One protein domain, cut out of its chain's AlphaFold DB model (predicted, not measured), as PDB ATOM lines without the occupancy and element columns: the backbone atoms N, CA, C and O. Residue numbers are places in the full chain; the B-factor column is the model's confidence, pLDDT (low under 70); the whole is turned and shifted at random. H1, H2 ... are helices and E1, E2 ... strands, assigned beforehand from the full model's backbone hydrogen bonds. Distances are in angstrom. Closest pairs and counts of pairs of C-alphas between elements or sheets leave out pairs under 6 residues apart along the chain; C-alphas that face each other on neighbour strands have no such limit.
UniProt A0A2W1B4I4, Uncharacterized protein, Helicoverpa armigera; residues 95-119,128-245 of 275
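This is residues 95 to 119 and 128 to 245 of the 275 residues of an uncharacterized protein of Helicoverpa armigera (UniProt A0A2W1B4I4). Eight strands, E1 to E8, make a closed barrel, and helix H1 runs off from it as an arm whose residues 108 to 118 stick out. Residues 181 to 188, in the link from E5 to E6, stick out too. The printed part has 143 residues, with named elements in the order E1 H1 E2 E3 E4 E5 E6 E7 E8, mixed helices and strands; the ring runs E1 to E8 and back to E1, antiparallel throughout. It is compact, with a radius of gyration of the C-alphas of 16.6 A, and spans 54 by 40 by 31 A.

E1, residues 95 to 101, has E2, residues 136 to 139, on one side and E8, residues 234 to 242, on the other side; N 96 and O 137, and N 99 and O 237, are each 2.8 A apart. H1, residues 102 to 118, is on the barrel through its residues 102 to 104, the closest C-alphas of H1 and E8 being those of Leu 102 and Ala 235, 5.2 A; 12 of its 13 O i to N i+4 pairs are within hydrogen-bond range. From E2 a meander, each strand the antiparallel neighbour of the one before, runs through E3, residues 147 to 151, E4, residues 156 to 167, E5, residues 170 to 177, E6, residues 193 to 203, and E7, residues 209 to 218, to E8. Its successive hairpins have within hydrogen-bond range N 138 and O 149, N 148 and O 159, N 162 and O 174, N 173 and O 195, and N 196 and O 216, each 2.8 A, and N 215 and O 236, 2.9 A. E4 bends by 76 degrees at residue 162.

E1 begins at C-alpha 95, (27.279, -149.063, -34.451), and H1, 24.7 A long, ends at C-alpha 118, (11.996, -132.907, -67.715). E4 measures 29.6 A, E6 31.3 A and E7 29.7 A. E8 ends at C-alpha 242, (24.706, -148.535, -30.167).

Residues 120 to 127 are not printed; C-alphas 119 and 128 are 20.5 A apart across the cut. The links E5 to E6 and E7 to E8 are long. The pLDDT is under 70 at residues 113 to 119, 128 and 179 to 190.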
ATOM      1  N   ARG A  95      28.249-148.942 -33.366       95.75
ATOM      2  CA  ARG A  95      27.279-149.063 -34.451       95.75
ATOM      3  C   ARG A  95      26.698-147.692 -34.722       95.75
ATOM      4  O   ARG A  95      26.354-146.974 -33.785       95.75
ATOM      5  N   TYR A  96      26.580-147.346 -35.990       96.62
ATOM      6  CA  TYR A  96      26.197-146.017 -36.420       96.62
ATOM      7  C   TYR A  96      25.127-146.072 -37.504       96.62
ATOM      8  O   TYR A  96      25.138-146.961 -38.358       96.62
ATOM      9  N   THR A  97      24.235-145.088 -37.489       96.19
ATOM     10  CA  THR A  97      23.347-144.769 -38.610       96.19
ATOM     11  C   THR A  97      24.007-143.721 -39.493       96.19
ATOM     12  O   THR A  97      24.626-142.778 -38.992       96.19
ATOM     13  N   VAL A  98      23.910-143.889 -40.810       95.31
ATOM     14  CA  VAL A  98      24.403-142.899 -41.771       95.31
ATOM     15  C   VAL A  98      23.317-141.842 -41.949       95.31
ATOM     16  O   VAL A  98      22.209-142.145 -42.373       95.31
ATOM     17  N   VAL A  99      23.626-140.598 -41.589       92.88
ATOM     18  CA  VAL A  99      22.689-139.466 -41.706       92.88
ATOM     19  C   VAL A  99      22.830-138.774 -43.056       92.88
ATOM     20  O   VAL A  99      21.853-138.294 -43.620       92.88
ATOM     21  N   ASP A 100      24.059-138.679 -43.559       90.31
ATOM     22  CA  ASP A 100      24.365-137.984 -44.805       90.31
ATOM     23  C   ASP A 100      25.659-138.533 -45.413       90.31
ATOM     24  O   ASP A 100      26.599-138.883 -44.690       90.31
ATOM     25  N   SER A 101      25.722-138.585 -46.741       91.25
ATOM     26  CA  SER A 101      26.877-139.074 -47.484       91.25
ATOM     27  C   SER A 101      27.208-138.189 -48.684       91.25
ATOM     28  O   SER A 101      26.358-137.551 -49.310       91.25
ATOM     29  N   LEU A 102      28.483-138.172 -49.070       86.81
ATOM     30  CA  LEU A 102      28.917-137.455 -50.268       86.81
ATOM     31  C   LEU A 102      28.285-138.022 -51.554       86.81
ATOM     32  O   LEU A 102      28.120-137.271 -52.519       86.81
ATOM     33  N   ALA A 103      27.952-139.316 -51.582       81.31
ATOM     34  CA  ALA A 103      27.239-139.938 -52.695       81.31
ATOM     35  C   ALA A 103      25.817-139.364 -52.819       81.31
ATOM     36  O   ALA A 103      25.429-138.924 -53.903       81.31
ATOM     37  N   ASP A 104      25.106-139.225 -51.696       80.56
ATOM     38  CA  ASP A 104      23.758-138.646 -51.658       80.56
ATOM     39  C   ASP A 104      23.727-137.203 -52.127       80.56
ATOM     40  O   ASP A 104      22.895-136.823 -52.952       80.56
ATOM     41  N   ARG A 105      24.677-136.384 -51.667       82.56
ATOM     42  CA  ARG A 105      24.773-134.985 -52.105       82.56
ATOM     43  C   ARG A 105      25.100-134.847 -53.590       82.56
ATOM     44  O   ARG A 105      24.735-133.843 -54.200       82.56
ATOM     45  N   ARG A 106      25.846-135.791 -54.176       82.12
ATOM     46  CA  ARG A 106      26.114-135.805 -55.626       82.12
ATOM     47  C   ARG A 106      24.850-136.172 -56.401       82.12
ATOM     48  O   ARG A 106      24.502-135.451 -57.329       82.12
ATOM     49  N   ARG A 107      24.128-137.202 -55.956       79.06
ATOM     50  CA  ARG A 107      22.861-137.628 -56.561       79.06
ATOM     51  C   ARG A 107      21.786-136.545 -56.493       79.06
ATOM     52  O   ARG A 107      21.206-136.213 -57.516       79.06
ATOM     53  N   ARG A 108      21.558-135.941 -55.318       78.50
ATOM     54  CA  ARG A 108      20.574-134.851 -55.153       78.50
ATOM     55  C   ARG A 108      20.850-133.686 -56.103       78.50
ATOM     56  O   ARG A 108      19.918-133.153 -56.686       78.50
ATOM     57  N   ARG A 109      22.124-133.326 -56.300       79.75
ATOM     58  CA  ARG A 109      22.513-132.281 -57.260       79.75
ATOM     59  C   ARG A 109      22.206-132.662 -58.707       79.75
ATOM     60  O   ARG A 109      21.730-131.812 -59.441       79.75
ATOM     61  N   GLN A 110      22.445-133.913 -59.096       77.25
ATOM     62  CA  GLN A 110      22.109-134.396 -60.439       77.25
ATOM     63  C   GLN A 110      20.596-134.437 -60.678       77.25
ATOM     64  O   GLN A 110      20.153-134.051 -61.752       77.25
ATOM     65  N   GLN A 111      19.808-134.856 -59.683       70.88
ATOM     66  CA  GLN A 111      18.351-134.929 -59.813       70.88
ATOM     67  C   GLN A 111      17.724-133.540 -60.006       70.88
ATOM     68  O   GLN A 111      16.877-133.394 -60.873       70.88
ATOM     69  N   ILE A 112      18.204-132.509 -59.294       71.06
ATOM     70  CA  ILE A 112      17.737-131.120 -59.483       71.06
ATOM     71  C   ILE A 112      17.930-130.662 -60.937       71.06
ATOM     72  O   ILE A 112      17.030-130.064 -61.511       71.06
ATOM     73  N   THR A 113      19.075-130.978 -61.554       69.12
ATOM     74  CA  THR A 113      19.334-130.633 -62.963       69.12
ATOM     75  C   THR A 113      18.394-131.360 -63.930       69.12
ATOM     76  O   THR A 113      18.052-130.812 -64.972       69.12
ATOM     77  N   ILE A 114      17.988-132.591 -63.607       64.19
ATOM     78  CA  ILE A 114      17.094-133.393 -64.453       64.19
ATOM     79  C   ILE A 114      15.651-132.904 -64.319       64.19
ATOM     80  O   ILE A 114      15.014-132.658 -65.337       64.19
ATOM     81  N   ASP A 115      15.163-132.699 -63.092       60.44
ATOM     82  CA  ASP A 115      13.781-132.278 -62.828       60.44
ATOM     83  C   ASP A 115      13.486-130.887 -63.429       60.44
ATOM     84  O   ASP A 115      12.389-130.650 -63.935       60.44
ATOM     85  N   GLU A 116      14.479-129.987 -63.457       60.91
ATOM     86  CA  GLU A 116      14.385-128.674 -64.120       60.91
ATOM     87  C   GLU A 116      14.290-128.786 -65.658       60.91
ATOM     88  O   GLU A 116      13.743-127.900 -66.312       60.91
ATOM     89  N   MET A 117      14.778-129.888 -66.244       60.09
ATOM     90  CA  MET A 117      14.719-130.148 -67.687       60.09
ATOM     91  C   MET A 117      13.515-130.996 -68.124       60.09
ATOM     92  O   MET A 117      13.061-130.823 -69.255       60.09
ATOM     93  N   THR A 118      13.017-131.923 -67.296       66.25
ATOM     94  CA  THR A 118      11.996-132.907 -67.715       66.25
ATOM     95  C   THR A 118      10.597-132.655 -67.163       66.25
ATOM     96  O   THR A 118       9.642-133.154 -67.753       66.25
ATOM     97  N   GLY A 119      10.434-131.877 -66.083       60.03
ATOM     98  CA  GLY A 119       9.112-131.586 -65.508       60.03
ATOM     99  C   GLY A 119       8.307-132.830 -65.091       60.03
ATOM    100  O   GLY A 119       7.083-132.753 -64.994       60.03
ATOM    101  N   GLU A 128      17.427-147.762 -56.286       69.94
ATOM    102  CA  GLU A 128      18.567-147.819 -57.189       69.94
ATOM    103  C   GLU A 128      19.843-147.962 -56.356       69.94
ATOM    104  O   GLU A 128      20.208-147.080 -55.575       69.94
ATOM    105  N   CYS A 129      20.509-149.107 -56.489       72.81
ATOM    106  CA  CYS A 129      21.703-149.421 -55.720       72.81
ATOM    107  C   CYS A 129      22.898-148.594 -56.215       72.81
ATOM    108  O   CYS A 129      23.536-148.929 -57.214       72.81
ATOM    109  N   VAL A 130      23.231-147.522 -55.495       76.06
ATOM    110  CA  VAL A 130      24.371-146.654 -55.814       76.06
ATOM    111  C   VAL A 130      25.564-146.991 -54.921       76.06
ATOM    112  O   VAL A 130      25.492-146.930 -53.695       76.06
ATOM    113  N   MET A 131      26.708-147.298 -55.535       77.12
ATOM    114  CA  MET A 131      27.959-147.518 -54.806       77.12
ATOM    115  C   MET A 131      28.341-146.288 -53.971       77.12
ATOM    116  O   MET A 131      28.493-145.187 -54.498       77.12
ATOM    117  N   GLY A 132      28.576-146.487 -52.672       79.62
ATOM    118  CA  GLY A 132      28.895-145.396 -51.746       79.62
ATOM    119  C   GLY A 132      27.687-144.789 -51.031       79.62
ATOM    120  O   GLY A 132      27.893-143.908 -50.202       79.62
ATOM    121  N   HIS A 133      26.470-145.254 -51.321       87.12
ATOM    122  CA  HIS A 133      25.288-144.989 -50.509       87.12
ATOM    123  C   HIS A 133      25.109-146.126 -49.494       87.12
ATOM    124  O   HIS A 133      25.012-147.292 -49.873       87.12
ATOM    125  N   TYR A 134      25.130-145.787 -48.207       91.94
ATOM    126  CA  TYR A 134      25.024-146.736 -47.101       91.94
ATOM    127  C   TYR A 134      24.071-146.193 -46.045       91.94
ATOM    128  O   TYR A 134      24.058-144.988 -45.815       91.94
ATOM    129  N   ASP A 135      23.342-147.086 -45.379       93.44
ATOM    130  CA  ASP A 135      22.357-146.742 -44.345       93.44
ATOM    131  C   ASP A 135      22.949-146.870 -42.936       93.44
ATOM    132  O   ASP A 135      22.539-146.200 -41.984       93.44
ATOM    133  N   SER A 136      23.944-147.745 -42.782       95.56
ATOM    134  CA  SER A 136      24.564-148.026 -41.493       95.56
ATOM    135  C   SER A 136      26.058-148.297 -41.612       95.56
ATOM    136  O   SER A 136      26.582-148.640 -42.675       95.56
ATOM    137  N   ALA A 137      26.754-148.126 -40.493       96.62
ATOM    138  CA  ALA A 137      28.150-148.490 -40.359       96.62
ATOM    139  C   ALA A 137      28.404-149.189 -39.020       96.62
ATOM    140  O   ALA A 137      27.830-148.827 -37.991       96.62
ATOM    141  N   SER A 138      29.306-150.164 -39.005       96.25
ATOM    142  CA  SER A 138      29.837-150.748 -37.778       96.25
ATOM    143  C   SER A 138      31.353-150.669 -37.777       96.25
ATOM    144  O   SER A 138      32.008-151.097 -38.723       96.25
ATOM    145  N   ILE A 139      31.912-150.095 -36.719       96.75
ATOM    146  CA  ILE A 139      33.352-149.897 -36.569       96.75
ATOM    147  C   ILE A 139      33.796-150.685 -35.346       96.75
ATOM    148  O   ILE A 139      33.221-150.536 -34.273       96.75
ATOM    149  N   GLY A 140      34.797-151.549 -35.500       94.69
ATOM    150  CA  GLY A 140      35.384-152.325 -34.408       94.69
ATOM    151  C   GLY A 140      34.442-153.346 -33.759       94.69
ATOM    152  O   GLY A 140      34.734-153.810 -32.660       94.69
ATOM    153  N   CYS A 141      33.325-153.701 -34.403       93.00
ATOM    154  CA  CYS A 141      32.335-154.622 -33.830       93.00
ATOM    155  C   CYS A 141      32.528-156.096 -34.218       93.00
ATOM    156  O   CYS A 141      31.811-156.954 -33.703       93.00
ATOM    157  N   GLY A 142      33.476-156.409 -35.106       86.81
ATOM    158  CA  GLY A 142      33.872-157.790 -35.398       86.81
ATOM    159  C   GLY A 142      34.656-158.436 -34.247       86.81
ATOM    160  O   GLY A 142      35.121-157.750 -33.338       86.81
ATOM    161  N   ALA A 143      34.859-159.757 -34.304       85.56
ATOM    162  CA  ALA A 143      35.570-160.511 -33.260       85.56
ATOM    163  C   ALA A 143      37.002-160.000 -33.003       85.56
ATOM    164  O   ALA A 143      37.432-159.916 -31.855       85.56
ATOM    165  N   ALA A 144      37.719-159.619 -34.064       87.56
ATOM    166  CA  ALA A 144      39.061-159.041 -33.979       87.56
ATOM    167  C   ALA A 144      39.062-157.514 -33.744       87.56
ATOM    168  O   ALA A 144      40.113-156.934 -33.469       87.56
ATOM    169  N   GLN A 145      37.888-156.866 -33.780       92.81
ATOM    170  CA  GLN A 145      37.691-155.421 -33.582       92.81
ATOM    171  C   GLN A 145      38.513-154.527 -34.529       92.81
ATOM    172  O   GLN A 145      38.764-153.356 -34.245       92.81
ATOM    173  N   ASP A 146      38.934-155.072 -35.661       93.75
ATOM    174  CA  ASP A 146      39.857-154.488 -36.630       93.75
ATOM    175  C   ASP A 146      39.168-154.108 -37.945       93.75
ATOM    176  O   ASP A 146      39.848-153.782 -38.915       93.75
ATOM    177  N   THR A 147      37.832-154.113 -37.988       94.69
ATOM    178  CA  THR A 147      37.060-153.812 -39.197       94.69
ATOM    179  C   THR A 147      36.237-152.525 -39.112       94.69
ATOM    180  O   THR A 147      35.638-152.207 -38.084       94.69
ATOM    181  N   ILE A 148      36.180-151.793 -40.225       95.88
ATOM    182  CA  ILE A 148      35.176-150.766 -40.528       95.88
ATOM    183  C   ILE A 148      34.270-151.352 -41.604       95.88
ATOM    184  O   ILE A 148      34.751-151.693 -42.680       95.88
ATOM    185  N   GLU A 149      32.975-151.439 -41.341       95.25
ATOM    186  CA  GLU A 149      31.999-151.975 -42.281       95.25
ATOM    187  C   GLU A 149      30.893-150.954 -42.540       95.25
ATOM    188  O   GLU A 149      30.324-150.411 -41.597       95.25
ATOM    189  N   PHE A 150      30.592-150.701 -43.810       94.81
ATOM    190  CA  PHE A 150      29.465-149.888 -44.260       94.81
ATOM    191  C   PHE A 150      28.458-150.785 -44.969       94.81
ATOM    192  O   PHE A 150      28.848-151.543 -45.857       94.81
ATOM    193  N   GLN A 151      27.182-150.684 -44.600       93.81
ATOM    194  CA  GLN A 151      26.117-151.571 -45.061       93.81
ATOM    195  C   GLN A 151      24.914-150.775 -45.579       93.81
ATOM    196  O   GLN A 151      24.529-149.747 -45.020       93.81
ATOM    197  N   SER A 152      24.315-151.289 -46.647       90.88
ATOM    198  CA  SER A 152      23.016-150.893 -47.197       90.88
ATOM    199  C   SER A 152      22.213-152.153 -47.514       90.88
ATOM    200  O   SER A 152      22.770-153.254 -47.515       90.88
ATOM    201  N   ALA A 153      20.939-152.003 -47.873       85.81
ATOM    202  CA  ALA A 153      20.137-153.116 -48.391       85.81
ATOM    203  C   ALA A 153      20.742-153.782 -49.648       85.81
ATOM    204  O   ALA A 153      20.507-154.960 -49.905       85.81
ATOM    205  N   CYS A 154      21.528-153.034 -50.426       85.00
ATOM    206  CA  CYS A 154      22.073-153.476 -51.709       85.00
ATOM    207  C   CYS A 154      23.499-154.033 -51.632       85.00
ATOM    208  O   CYS A 154      23.880-154.906 -52.408       85.00
ATOM    209  N   THR A 155      24.341-153.445 -50.784       88.31
ATOM    210  CA  THR A 155      25.788-153.676 -50.800       88.31
ATOM    211  C   THR A 155      26.418-153.418 -49.434       88.31
ATOM    212  O   THR A 155      25.979-152.539 -48.688       88.31
ATOM    213  N   SER A 156      27.477-154.169 -49.130       90.31
ATOM    214  CA  SER A 156      28.347-153.955 -47.974       90.31
ATOM    215  C   SER A 156      29.793-153.784 -48.436       90.31
ATOM    216  O   SER A 156      30.238-154.426 -49.389       90.31
ATOM    217  N   THR A 157      30.532-152.910 -47.757       91.06
ATOM    218  CA  THR A 157      31.988-152.800 -47.905       91.06
ATOM    219  C   THR A 157      32.649-152.858 -46.546       91.06
ATOM    220  O   THR A 157      32.222-152.185 -45.612       91.06
ATOM    221  N   ALA A 158      33.720-153.637 -46.455       92.69
ATOM    222  CA  ALA A 158      34.496-153.794 -45.241       92.69
ATOM    223  C   ALA A 158      35.955-153.398 -45.478       92.69
ATOM    224  O   ALA A 158      36.518-153.624 -46.552       92.69
ATOM    225  N   TYR A 159      36.565-152.820 -44.452       93.00
ATOM    226  CA  TYR A 159      37.954-152.391 -44.432       93.00
ATOM    227  C   TYR A 159      38.631-152.895 -43.164       93.00
ATOM    228  O   TYR A 159      38.044-152.807 -42.090       93.00
ATOM    229  N   THR A 160      39.865-153.377 -43.270       92.44
ATOM    230  CA  THR A 160      40.690-153.795 -42.133       92.44
ATOM    231  C   THR A 160      41.629-152.663 -41.726       92.44
ATOM    232  O   THR A 160      42.398-152.167 -42.548       92.44
ATOM    233  N   CYS A 161      41.574-152.250 -40.462       93.25
ATOM    234  CA  CYS A 161      42.411-151.208 -39.880       93.25
ATOM    235  C   CYS A 161      43.839-151.708 -39.634       93.25
ATOM    236  O   CYS A 161      44.045-152.742 -39.006       93.25
ATOM    237  N   TYR A 162      44.845-150.934 -40.039       90.56
ATOM    238  CA  TYR A 162      46.270-151.274 -39.869       90.56
ATOM    239  C   TYR A 162      47.021-150.326 -38.938       90.56
ATOM    240  O   TYR A 162      48.082-150.658 -38.415       90.56
ATOM    241  N   GLY A 163      46.473-149.140 -38.695       91.06
ATOM    242  CA  GLY A 163      47.013-148.238 -37.694       91.06
ATOM    243  C   GLY A 163      46.194-146.969 -37.588       91.06
ATOM    244  O   GLY A 163      45.656-146.486 -38.581       91.06
ATOM    245  N   SER A 164      46.115-146.418 -36.380       93.00
ATOM    246  CA  SER A 164      45.425-145.161 -36.121       93.00
ATOM    247  C   SER A 164      46.248-144.244 -35.228       93.00
ATOM    248  O   SER A 164      47.078-144.693 -34.436       93.00
ATOM    249  N   TRP A 165      46.035-142.943 -35.384       93.19
ATOM    250  CA  TRP A 165      46.603-141.911 -34.527       93.19
ATOM    251  C   TRP A 165      45.654-140.720 -34.453       93.19
ATOM    252  O   TRP A 165      44.691-140.614 -35.215       93.19
ATOM    253  N   ARG A 166      45.907-139.824 -33.501       92.56
ATOM    254  CA  ARG A 166      45.106-138.615 -33.301       92.56
ATOM    255  C   ARG A 166      45.988-137.382 -33.227       92.56
ATOM    256  O   ARG A 166      47.074-137.422 -32.656       92.56
ATOM    257  N   GLU A 167      45.472-136.293 -33.774       90.69
ATOM    258  CA  GLU A 167      46.052-134.955 -33.743       90.69
ATOM    259  C   GLU A 167      44.954-133.982 -33.299       90.69
ATOM    260  O   GLU A 167      44.075-133.592 -34.070       90.69
ATOM    261  N   GLY A 168      44.950-133.652 -32.005       91.19
ATOM    262  CA  GLY A 168      43.885-132.857 -31.394       91.19
ATOM    263  C   GLY A 168      42.508-133.525 -31.528       91.19
ATOM    264  O   GLY A 168      42.298-134.663 -31.095       91.19
ATOM    265  N   SER A 169      41.551-132.810 -32.124       90.81
ATOM    266  CA  SER A 169      40.180-133.299 -32.343       90.81
ATOM    267  C   SER A 169      40.049-134.258 -33.528       90.81
ATOM    268  O   SER A 169      39.026-134.933 -33.652       90.81
ATOM    269  N   ARG A 170      41.072-134.347 -34.383       94.38
ATOM    270  CA  ARG A 170      41.059-135.166 -35.592       94.38
ATOM    271  C   ARG A 170      41.757-136.493 -35.351       94.38
ATOM    272  O   ARG A 170      42.820-136.550 -34.737       94.38
ATOM    273  N   GLY A 171      41.156-137.568 -35.831       95.56
ATOM    274  CA  GLY A 171      41.795-138.871 -35.888       95.56
ATOM    275  C   GLY A 171      42.003-139.321 -37.320       95.56
ATOM    276  O   GLY A 171      41.250-138.949 -38.219       95.56
ATOM    277  N   MET A 172      43.039-140.123 -37.517       95.25
ATOM    278  CA  MET A 172      43.323-140.793 -38.774       95.25
ATOM    279  C   MET A 172      43.421-142.290 -38.524       95.25
ATOM    280  O   MET A 172      43.961-142.730 -37.507       95.25
ATOM    281  N   VAL A 173      42.909-143.077 -39.460       95.19
ATOM    282  CA  VAL A 173      43.098-144.521 -39.499       95.19
ATOM    283  C   VAL A 173      43.396-144.955 -40.920       95.19
ATOM    284  O   VAL A 173      42.689-144.608 -41.862       95.19
ATOM    285  N   VAL A 174      44.473-145.710 -41.071       93.69
ATOM    286  CA  VAL A 174      44.820-146.376 -42.320       93.69
ATOM    287  C   VAL A 174      44.113-147.720 -42.327       93.69
ATOM    288  O   VAL A 174      44.309-148.519 -41.408       93.69
ATOM    289  N   ALA A 175      43.305-147.967 -43.350       92.56
ATOM    290  CA  ALA A 175      42.598-149.226 -43.514       92.56
ATOM    291  C   ALA A 175      42.555-149.647 -44.984       92.56
ATOM    292  O   ALA A 175      42.317-148.828 -45.870       92.56
ATOM    293  N   GLY A 176      42.802-150.922 -45.257       89.56
ATOM    294  CA  GLY A 176      42.687-151.498 -46.600       89.56
ATOM    295  C   GLY A 176      41.365-152.228 -46.772       89.56
ATOM    296  O   GLY A 176      40.733-152.551 -45.771       89.56
ATOM    297  N   PRO A 177      40.924-152.497 -48.012       89.06
ATOM    298  CA  PRO A 177      39.782-153.369 -48.249       89.06
ATOM    299  C   PRO A 177      39.970-154.680 -47.483       89.06
ATOM    300  O   PRO A 177      41.024-155.310 -47.595       89.06
ATOM    301  N   ALA A 178      38.972-155.076 -46.698       83.00
ATOM    302  CA  ALA A 178      38.960-156.387 -46.077       83.00
ATOM    303  C   ALA A 178      38.807-157.391 -47.222       83.00
ATOM    304  O   ALA A 178      37.718-157.562 -47.766       83.00
ATOM    305  N   ALA A 179      39.919-157.970 -47.677       65.44
ATOM    306  CA  ALA A 179      39.874-158.980 -48.717       65.44
ATOM    307  C   ALA A 179      38.921-160.091 -48.252       65.44
ATOM    308  O   ALA A 179      39.155-160.712 -47.213       65.44
ATOM    309  N   ALA A 180      37.866-160.376 -49.027       49.56
ATOM    310  CA  ALA A 180      37.341-161.734 -49.047       49.56
ATOM    311  C   ALA A 180      38.563-162.606 -49.325       49.56
ATOM    312  O   ALA A 180      39.275-162.312 -50.283       49.56
ATOM    313  N   GLN A 181      38.870-163.543 -48.430       41.03
ATOM    314  CA  GLN A 181      40.068-164.382 -48.443       41.03
ATOM    315  C   GLN A 181      40.243-165.036 -49.823       41.03
ATOM    316  O   GLN A 181      39.763-166.135 -50.078       41.03
ATOM    317  N   GLY A 182      40.868-164.316 -50.750       41.25
ATOM    318  CA  GLY A 182      41.209-164.804 -52.068       41.25
ATOM    319  C   GLY A 182      42.420-165.719 -51.936       41.25
ATOM    320  O   GLY A 182      43.201-165.557 -50.991       41.25
ATOM    321  N   PRO A 183      42.601-166.676 -52.858       39.47
ATOM    322  CA  PRO A 183      43.720-167.602 -52.800       39.47
ATOM    323  C   PRO A 183      45.038-166.828 -52.718       39.47
ATOM    324  O   PRO A 183      45.244-165.853 -53.448       39.47
ATOM    325  N   ALA A 184      45.917-167.262 -51.815       43.00
ATOM    326  CA  ALA A 184      47.269-166.745 -51.668       43.00
ATOM    327  C   ALA A 184      47.981-166.777 -53.033       43.00
ATOM    328  O   ALA A 184      48.332-167.844 -53.526       43.00
ATOM    329  N   GLY A 185      48.144-165.618 -53.675       40.41
ATOM    330  CA  GLY A 185      48.807-165.546 -54.981       40.41
ATOM    331  C   GLY A 185      48.509-164.302 -55.816       40.41
ATOM    332  O   GLY A 185      49.358-163.907 -56.609       40.41
ATOM    333  N   SER A 186      47.373-163.624 -55.619       42.00
ATOM    334  CA  SER A 186      47.146-162.322 -56.266       42.00
ATOM    335  C   SER A 186      47.734-161.206 -55.405       42.00
ATOM    336  O   SER A 186      47.092-160.686 -54.494       42.00
ATOM    337  N   MET A 187      48.991-160.852 -55.678       43.66
ATOM    338  CA  MET A 187      49.727-159.751 -55.047       43.66
ATOM    339  C   MET A 187      49.231-158.377 -55.538       43.66
ATOM    340  O   MET A 187      50.018-157.486 -55.855       43.66
ATOM    341  N   ALA A 188      47.913-158.186 -55.627       44.88
ATOM    342  CA  ALA A 188      47.340-156.858 -55.757       44.88
ATOM    343  C   ALA A 188      47.553-156.156 -54.412       44.88
ATOM    344  O   ALA A 188      46.902-156.483 -53.421       44.88
ATOM    345  N   ARG A 189      48.525-155.236 -54.358       53.19
ATOM    346  CA  ARG A 189      48.761-154.375 -53.191       53.19
ATOM    347  C   ARG A 189      47.410-153.788 -52.765       53.19
ATOM    348  O   ARG A 189      46.831-153.052 -53.565       53.19
ATOM    349  N   PRO A 190      46.882-154.093 -51.567       55.59
ATOM    350  CA  PRO A 190      45.613-153.519 -51.152       55.59
ATOM    351  C   PRO A 190      45.782-152.001 -51.136       55.59
ATOM    352  O   PRO A 190      46.649-151.473 -50.435       55.59
ATOM    353  N   HIS A 191      44.999-151.301 -51.959       76.00
ATOM    354  CA  HIS A 191      44.967-149.843 -51.980       76.00
ATOM    355  C   HIS A 191      44.402-149.366 -50.641       76.00
ATOM    356  O   HIS A 191      43.187-149.272 -50.465       76.00
ATOM    357  N   ALA A 192      45.286-149.141 -49.669       85.88
ATOM    358  CA  ALA A 192      44.898-148.650 -48.361       85.88
ATOM    359  C   ALA A 192      44.300-147.248 -48.496       85.88
ATOM    360  O   ALA A 192      44.822-146.391 -49.206       85.88
ATOM    361  N   LEU A 193      43.201-147.026 -47.791       91.75
ATOM    362  CA  LEU A 193      42.578-145.728 -47.638       91.75
ATOM    363  C   LEU A 193      43.017-145.127 -46.308       91.75
ATOM    364  O   LEU A 193      43.167-145.827 -45.304       91.75
ATOM    365  N   CYS A 194      43.167-143.810 -46.287       94.00
ATOM    366  CA  CYS A 194      43.190-143.068 -45.044       94.00
ATOM    367  C   CYS A 194      41.789-142.555 -44.729       94.00
ATOM    368  O   CYS A 194      41.231-141.752 -45.476       94.00
ATOM    369  N   PHE A 195      41.237-143.007 -43.613       96.06
ATOM    370  CA  PHE A 195      40.020-142.470 -43.033       96.06
ATOM    371  C   PHE A 195      40.386-141.382 -42.034       96.06
ATOM    372  O   PHE A 195      41.124-141.613 -41.078       96.06
ATOM    373  N   ILE A 196      39.846-140.196 -42.249       96.56
ATOM    374  CA  ILE A 196      40.051-139.012 -41.429       96.56
ATOM    375  C   ILE A 196      38.717-138.707 -40.773       96.56
ATOM    376  O   ILE A 196      37.695-138.613 -41.454       96.56
ATOM    377  N   TYR A 197      38.717-138.575 -39.455       97.38
ATOM    378  CA  TYR A 197      37.489-138.477 -38.690       97.38
ATOM    379  C   TYR A 197      37.551-137.434 -37.581       97.38
ATOM    380  O   TYR A 197      38.615-137.095 -37.058       97.38
ATOM    381  N   THR A 198      36.375-136.967 -37.187       97.12
ATOM    382  CA  THR A 198      36.154-136.136 -36.001       97.12
ATOM    383  C   THR A 198      34.897-136.602 -35.289       97.12
ATOM    384  O   THR A 198      33.878-136.864 -35.928       97.12
ATOM    385  N   THR A 199      34.956-136.657 -33.962       95.06
ATOM    386  CA  THR A 199      33.809-136.958 -33.100       95.06
ATOM    387  C   THR A 199      33.366-135.696 -32.375       95.06
ATOM    388  O   THR A 199      34.215-134.972 -31.853       95.06
ATOM    389  N   TYR A 200      32.065-135.450 -32.294       93.62
ATOM    390  CA  TYR A 200      31.504-134.328 -31.539       93.62
ATOM    391  C   TYR A 200      30.137-134.697 -30.968       93.62
ATOM    392  O   TYR A 200      29.486-135.619 -31.448       93.62
ATOM    393  N   VAL A 201      29.709-133.983 -29.931       93.69
ATOM    394  CA  VAL A 201      28.388-134.155 -29.319       93.69
ATOM    395  C   VAL A 201      27.543-132.938 -29.664       93.69
ATOM    396  O   VAL A 201      28.024-131.807 -29.586       93.69
ATOM    397  N   ARG A 202      26.297-133.163 -30.072       92.38
ATOM    398  CA  ARG A 202      25.307-132.110 -30.308       92.38
ATOM    399  C   ARG A 202      23.972-132.567 -29.735       92.38
ATOM    400  O   ARG A 202      23.663-133.753 -29.785       92.38
ATOM    401  N   ASN A 203      23.199-131.626 -29.208       92.56
ATOM    402  CA  ASN A 203      21.849-131.919 -28.760       92.56
ATOM    403  C   ASN A 203      20.931-132.153 -29.963       92.56
ATOM    404  O   ASN A 203      20.994-131.411 -30.948       92.56
ATOM    405  N   ASP A 204      20.100-133.183 -29.880       87.25
ATOM    406  CA  ASP A 204      19.028-133.407 -30.840       87.25
ATOM    407  C   ASP A 204      17.884-132.390 -30.656       87.25
ATOM    408  O   ASP A 204      17.950-131.471 -29.834       87.25
ATOM    409  N   SER A 205      16.812-132.555 -31.431       88.81
ATOM    410  CA  SER A 205      15.611-131.715 -31.345       88.81
ATOM    411  C   SER A 205      14.933-131.737 -29.972       88.81
ATOM    412  O   SER A 205      14.208-130.803 -29.645       88.81
ATOM    413  N   TYR A 206      15.161-132.782 -29.175       89.56
ATOM    414  CA  TYR A 206      14.607-132.949 -27.833       89.56
ATOM    415  C   TYR A 206      15.571-132.467 -26.738       89.56
ATOM    416  O   TYR A 206      15.279-132.609 -25.553       89.56
ATOM    417  N   GLY A 207      16.710-131.879 -27.115       89.81
ATOM    418  CA  GLY A 207      17.721-131.395 -26.181       89.81
ATOM    419  C   GLY A 207      18.641-132.489 -25.634       89.81
ATOM    420  O   GLY A 207      19.458-132.201 -24.759       89.81
ATOM    421  N   MET A 208      18.550-133.722 -26.139       89.75
ATOM    422  CA  MET A 208      19.343-134.851 -25.665       89.75
ATOM    423  C   MET A 208      20.714-134.880 -26.343       89.75
ATOM    424  O   MET A 208      20.791-134.752 -27.565       89.75
ATOM    425  N   PRO A 209      21.814-135.069 -25.592       91.56
ATOM    426  CA  PRO A 209      23.151-135.102 -26.167       91.56
ATOM    427  C   PRO A 209      23.354-136.368 -27.003       91.56
ATOM    428  O   PRO A 209      23.313-137.485 -26.489       91.56
ATOM    429  N   VAL A 210      23.636-136.188 -28.292       91.12
ATOM    430  CA  VAL A 210      23.899-137.267 -29.247       91.12
ATOM    431  C   VAL A 210      25.323-137.149 -29.781       91.12
ATOM    432  O   VAL A 210      25.788-136.064 -30.141       91.12
ATOM    433  N   GLN A 211      26.037-138.276 -29.832       93.38
ATOM    434  CA  GLN A 211      27.382-138.333 -30.395       93.38
ATOM    435  C   GLN A 211      27.330-138.561 -31.909       93.38
ATOM    436  O   GLN A 211      26.777-139.548 -32.399       93.38
ATOM    437  N   TYR A 212      27.993-137.664 -32.627       94.56
ATOM    438  CA  TYR A 212      28.166-137.693 -34.068       94.56
ATOM    439  C   TYR A 212      29.607-138.037 -34.434       94.56
ATOM    440  O   TYR A 212      30.568-137.700 -33.729       94.56
ATOM    441  N   LEU A 213      29.747-138.688 -35.580       97.06
ATOM    442  CA  LEU A 213      31.010-139.049 -36.194       97.06
ATOM    443  C   LEU A 213      30.993-138.592 -37.654       97.06
ATOM    444  O   LEU A 213      30.271-139.133 -38.482       97.06
ATOM    445  N   SER A 214      31.823-137.606 -37.978       97.38
ATOM    446  CA  SER A 214      32.086-137.226 -39.367       97.38
ATOM    447  C   SER A 214      33.354-137.924 -39.830       97.38
ATOM    448  O   SER A 214      34.390-137.810 -39.174       97.38
ATOM    449  N   VAL A 215      33.282-138.642 -40.949       97.19
ATOM    450  CA  VAL A 215      34.393-139.430 -41.492       97.19
ATOM    451  C   VAL A 215      34.531-139.214 -42.995       97.19
ATOM    452  O   VAL A 215      33.543-139.109 -43.718       97.19
ATOM    453  N   SER A 216      35.768-139.151 -43.471       96.88
ATOM    454  CA  SER A 216      36.123-139.061 -44.885       96.88
ATOM    455  C   SER A 216      37.219-140.059 -45.216       96.88
ATOM    456  O   SER A 216      38.154-140.197 -44.441       96.88
ATOM    457  N   ALA A 217      37.132-140.727 -46.361       94.31
ATOM    458  CA  ALA A 217      38.153-141.644 -46.853       94.31
ATOM    459  C   ALA A 217      38.862-141.058 -48.078       94.31
ATOM    460  O   ALA A 217      38.211-140.521 -48.978       94.31
ATOM    461  N   VAL A 218      40.187-141.198 -48.124       92.25
ATOM    462  CA  VAL A 218      41.038-140.776 -49.243       92.25
ATOM    463  C   VAL A 218      42.058-141.854 -49.601       92.25
ATOM    464  O   VAL A 218      42.648-142.484 -48.730       92.25
ATOM    465  N   SER A 219      42.280-142.058 -50.894       85.94
ATOM    466  CA  SER A 219      43.118-143.123 -51.467       85.94
ATOM    467  C   SER A 219      44.613-142.803 -51.554       85.94
ATOM    468  O   SER A 219      45.410-143.684 -51.868       85.94
ATOM    469  N   ARG A 220      45.013-141.547 -51.309       75.69
ATOM    470  CA  ARG A 220      46.384-141.069 -51.572       75.69
ATOM    471  C   ARG A 220      47.244-140.948 -50.319       75.69
ATOM    472  O   ARG A 220      48.274-141.601 -50.206       75.69
ATOM    473  N   SER A 221      46.855-140.074 -49.401       82.19
ATOM    474  CA  SER A 221      47.568-139.824 -48.148       82.19
ATOM    475  C   SER A 221      46.593-139.257 -47.127       82.19
ATOM    476  O   SER A 221      45.539-138.741 -47.500       82.19
ATOM    477  N   CYS A 222      46.942-139.350 -45.846       89.81
ATOM    478  CA  CYS A 222      46.229-138.710 -44.750       89.81
ATOM    479  C   CYS A 222      46.397-137.182 -44.773       89.81
ATOM    480  O   CYS A 222      47.022-136.594 -43.890       89.81
ATOM    481  N   ASP A 223      45.847-136.543 -45.803       88.06
ATOM    482  CA  ASP A 223      45.905-135.099 -45.982       88.06
ATOM    483  C   ASP A 223      45.051-134.383 -44.927       88.06
ATOM    484  O   ASP A 223      43.838-134.571 -44.816       88.06
ATOM    485  N   ARG A 224      45.707-133.514 -44.159       87.94
ATOM    486  CA  ARG A 224      45.094-132.731 -43.085       87.94
ATOM    487  C   ARG A 224      44.115-131.683 -43.612       87.94
ATOM    488  O   ARG A 224      43.275-131.233 -42.839       87.94
ATOM    489  N   ALA A 225      44.171-131.311 -44.889       90.06
ATOM    490  CA  ALA A 225      43.226-130.370 -45.485       90.06
ATOM    491  C   ALA A 225      41.821-130.968 -45.684       90.06
ATOM    492  O   ALA A 225      40.843-130.228 -45.797       90.06
ATOM    493  N   VAL A 226      41.688-132.300 -45.692       92.38
ATOM    494  CA  VAL A 226      40.395-132.966 -45.889       92.38
ATOM    495  C   VAL A 226      39.466-132.670 -44.715       92.38
ATOM    496  O   VAL A 226      39.794-132.933 -43.557       92.38
ATOM    497  N   LEU A 227      38.278-132.150 -45.027       94.56
ATOM    498  CA  LEU A 227      37.205-131.911 -44.066       94.56
ATOM    499  C   LEU A 227      36.373-133.194 -43.873       94.56
ATOM    500  O   LEU A 227      35.693-133.609 -44.822       94.56
ATOM    501  N   PRO A 228      36.403-133.822 -42.677       95.81
ATOM    502  CA  PRO A 228      35.661-135.054 -42.409       95.81
ATOM    503  C   PRO A 228      34.157-134.888 -42.635       95.81
ATOM    504  O   PRO A 228      33.576-133.883 -42.234       95.81
ATOM    505  N   GLY A 229      33.521-135.871 -43.276       94.25
ATOM    506  CA  GLY A 229      32.085-135.847 -43.582       94.25
ATOM    507  C   GLY A 229      31.690-134.910 -44.736       94.25
ATOM    508  O   GLY A 229      30.506-134.806 -45.074       94.25
ATOM    509  N   LEU A 230      32.658-134.229 -45.365       93.75
ATOM    510  CA  LEU A 230      32.395-133.262 -46.436       93.75
ATOM    511  C   LEU A 230      33.205-133.504 -47.713       93.75
ATOM    512  O   LEU A 230      32.646-133.410 -48.803       93.75
ATOM    513  N   ALA A 231      34.498-133.799 -47.581       92.88
ATOM    514  CA  ALA A 231      35.439-133.918 -48.694       92.88
ATOM    515  C   ALA A 231      36.125-135.293 -48.724       92.88
ATOM    516  O   ALA A 231      35.983-136.081 -47.793       92.88
ATOM    517  N   GLY A 232      36.890-135.563 -49.782       91.62
ATOM    518  CA  GLY A 232      37.576-136.838 -50.008       91.62
ATOM    519  C   GLY A 232      36.882-137.710 -51.055       91.62
ATOM    520  O   GLY A 232      35.928-137.284 -51.706       91.62
ATOM    521  N   ASP A 233      37.365-138.940 -51.213       90.31
ATOM    522  CA  ASP A 233      36.824-139.887 -52.194       90.31
ATOM    523  C   ASP A 233      35.443-140.390 -51.745       90.31
ATOM    524  O   ASP A 233      34.511-140.524 -52.547       90.31
ATOM    525  N   LYS A 234      35.304-140.611 -50.431       92.75
ATOM    526  CA  LYS A 234      34.057-140.952 -49.734       92.75
ATOM    527  C   LYS A 234      33.941-140.087 -48.483       92.75
ATOM    528  O   LYS A 234      34.953-139.832 -47.839       92.75
ATOM    529  N   ALA A 235      32.735-139.670 -48.113       96.12
ATOM    530  CA  ALA A 235      32.512-138.959 -46.858       96.12
ATOM    531  C   ALA A 235      31.125-139.262 -46.298       96.12
ATOM    532  O   ALA A 235      30.171-139.370 -47.072       96.12
ATOM    533  N   TYR A 236      31.036-139.380 -44.975       96.62
ATOM    534  CA  TYR A 236      29.831-139.759 -44.248       96.62
ATOM    535  C   TYR A 236      29.715-138.970 -42.945       96.62
ATOM    536  O   TYR A 236      30.706-138.762 -42.239       96.62
ATOM    537  N   ASN A 237      28.492-138.570 -42.616       96.75
ATOM    538  CA  ASN A 237      28.110-138.115 -41.288       96.75
ATOM    539  C   ASN A 237      27.276-139.206 -40.632       96.75
ATOM    540  O   ASN A 237      26.274-139.655 -41.187       96.75
ATOM    541  N   LEU A 238      27.718-139.626 -39.460       96.56
ATOM    542  CA  LEU A 238      27.214-140.784 -38.751       96.56
ATOM    543  C   LEU A 238      26.706-140.368 -37.372       96.56
ATOM    544  O   LEU A 238      27.299-139.500 -36.727       96.56
ATOM    545  N   THR A 239      25.667-141.039 -36.895       95.56
ATOM    546  CA  THR A 239      25.154-140.898 -35.528       95.56
ATOM    547  C   THR A 239      25.306-142.220 -34.799       95.56
ATOM    548  O   THR A 239      25.026-143.272 -35.372       95.56
ATOM    549  N   ILE A 240      25.770-142.197 -33.548       93.94
ATOM    550  CA  ILE A 240      25.893-143.434 -32.772       93.94
ATOM    551  C   ILE A 240      24.502-144.032 -32.504       93.94
ATOM    552  O   ILE A 240      23.600-143.348 -32.034       93.94
ATOM    553  N   ASN A 241      24.337-145.316 -32.816       91.94
ATOM    554  CA  ASN A 241      23.094-146.079 -32.645       91.94
ATOM    555  C   ASN A 241      23.272-147.296 -31.715       91.94
ATOM    556  O   ASN A 241      22.367-148.100 -31.528       91.94
ATOM    557  N   GLY A 242      24.460-147.477 -31.139       90.19
ATOM    558  CA  GLY A 242      24.706-148.535 -30.167       90.19
ATOM    559  C   GLY A 242      26.181-148.857 -29.999       90.19
ATOM    560  O   GLY A 242      27.026-148.498 -30.823       90.19
ATOM    561  N   THR A 243      26.499-149.564 -28.920       91.94
ATOM    562  CA  THR A 243      27.848-150.096 -28.695       91.94
ATOM    563  C   THR A 243      27.995-151.463 -29.361       91.94
ATOM    564  O   THR A 243      27.013-152.165 -29.618       91.94
ATOM    565  N   CYS A 244      29.232-151.888 -29.628       89.31
ATOM    566  CA  CYS A 244      29.476-153.215 -30.204       89.31
ATOM    567  C   CYS A 244      29.033-154.371 -29.282       89.31
ATOM    568  O   CYS A 244      28.775-155.471 -29.764       89.31
ATOM    569  N   GLU A 245      28.901-154.129 -27.973       80.00
ATOM    570  CA  GLU A 245      28.512-155.140 -26.979       80.00
ATOM    571  C   GLU A 245      27.008-155.449 -26.974       80.00
ATOM    572  O   GLU A 245      26.601-156.536 -26.571       80.00
TER     573      GLU A 245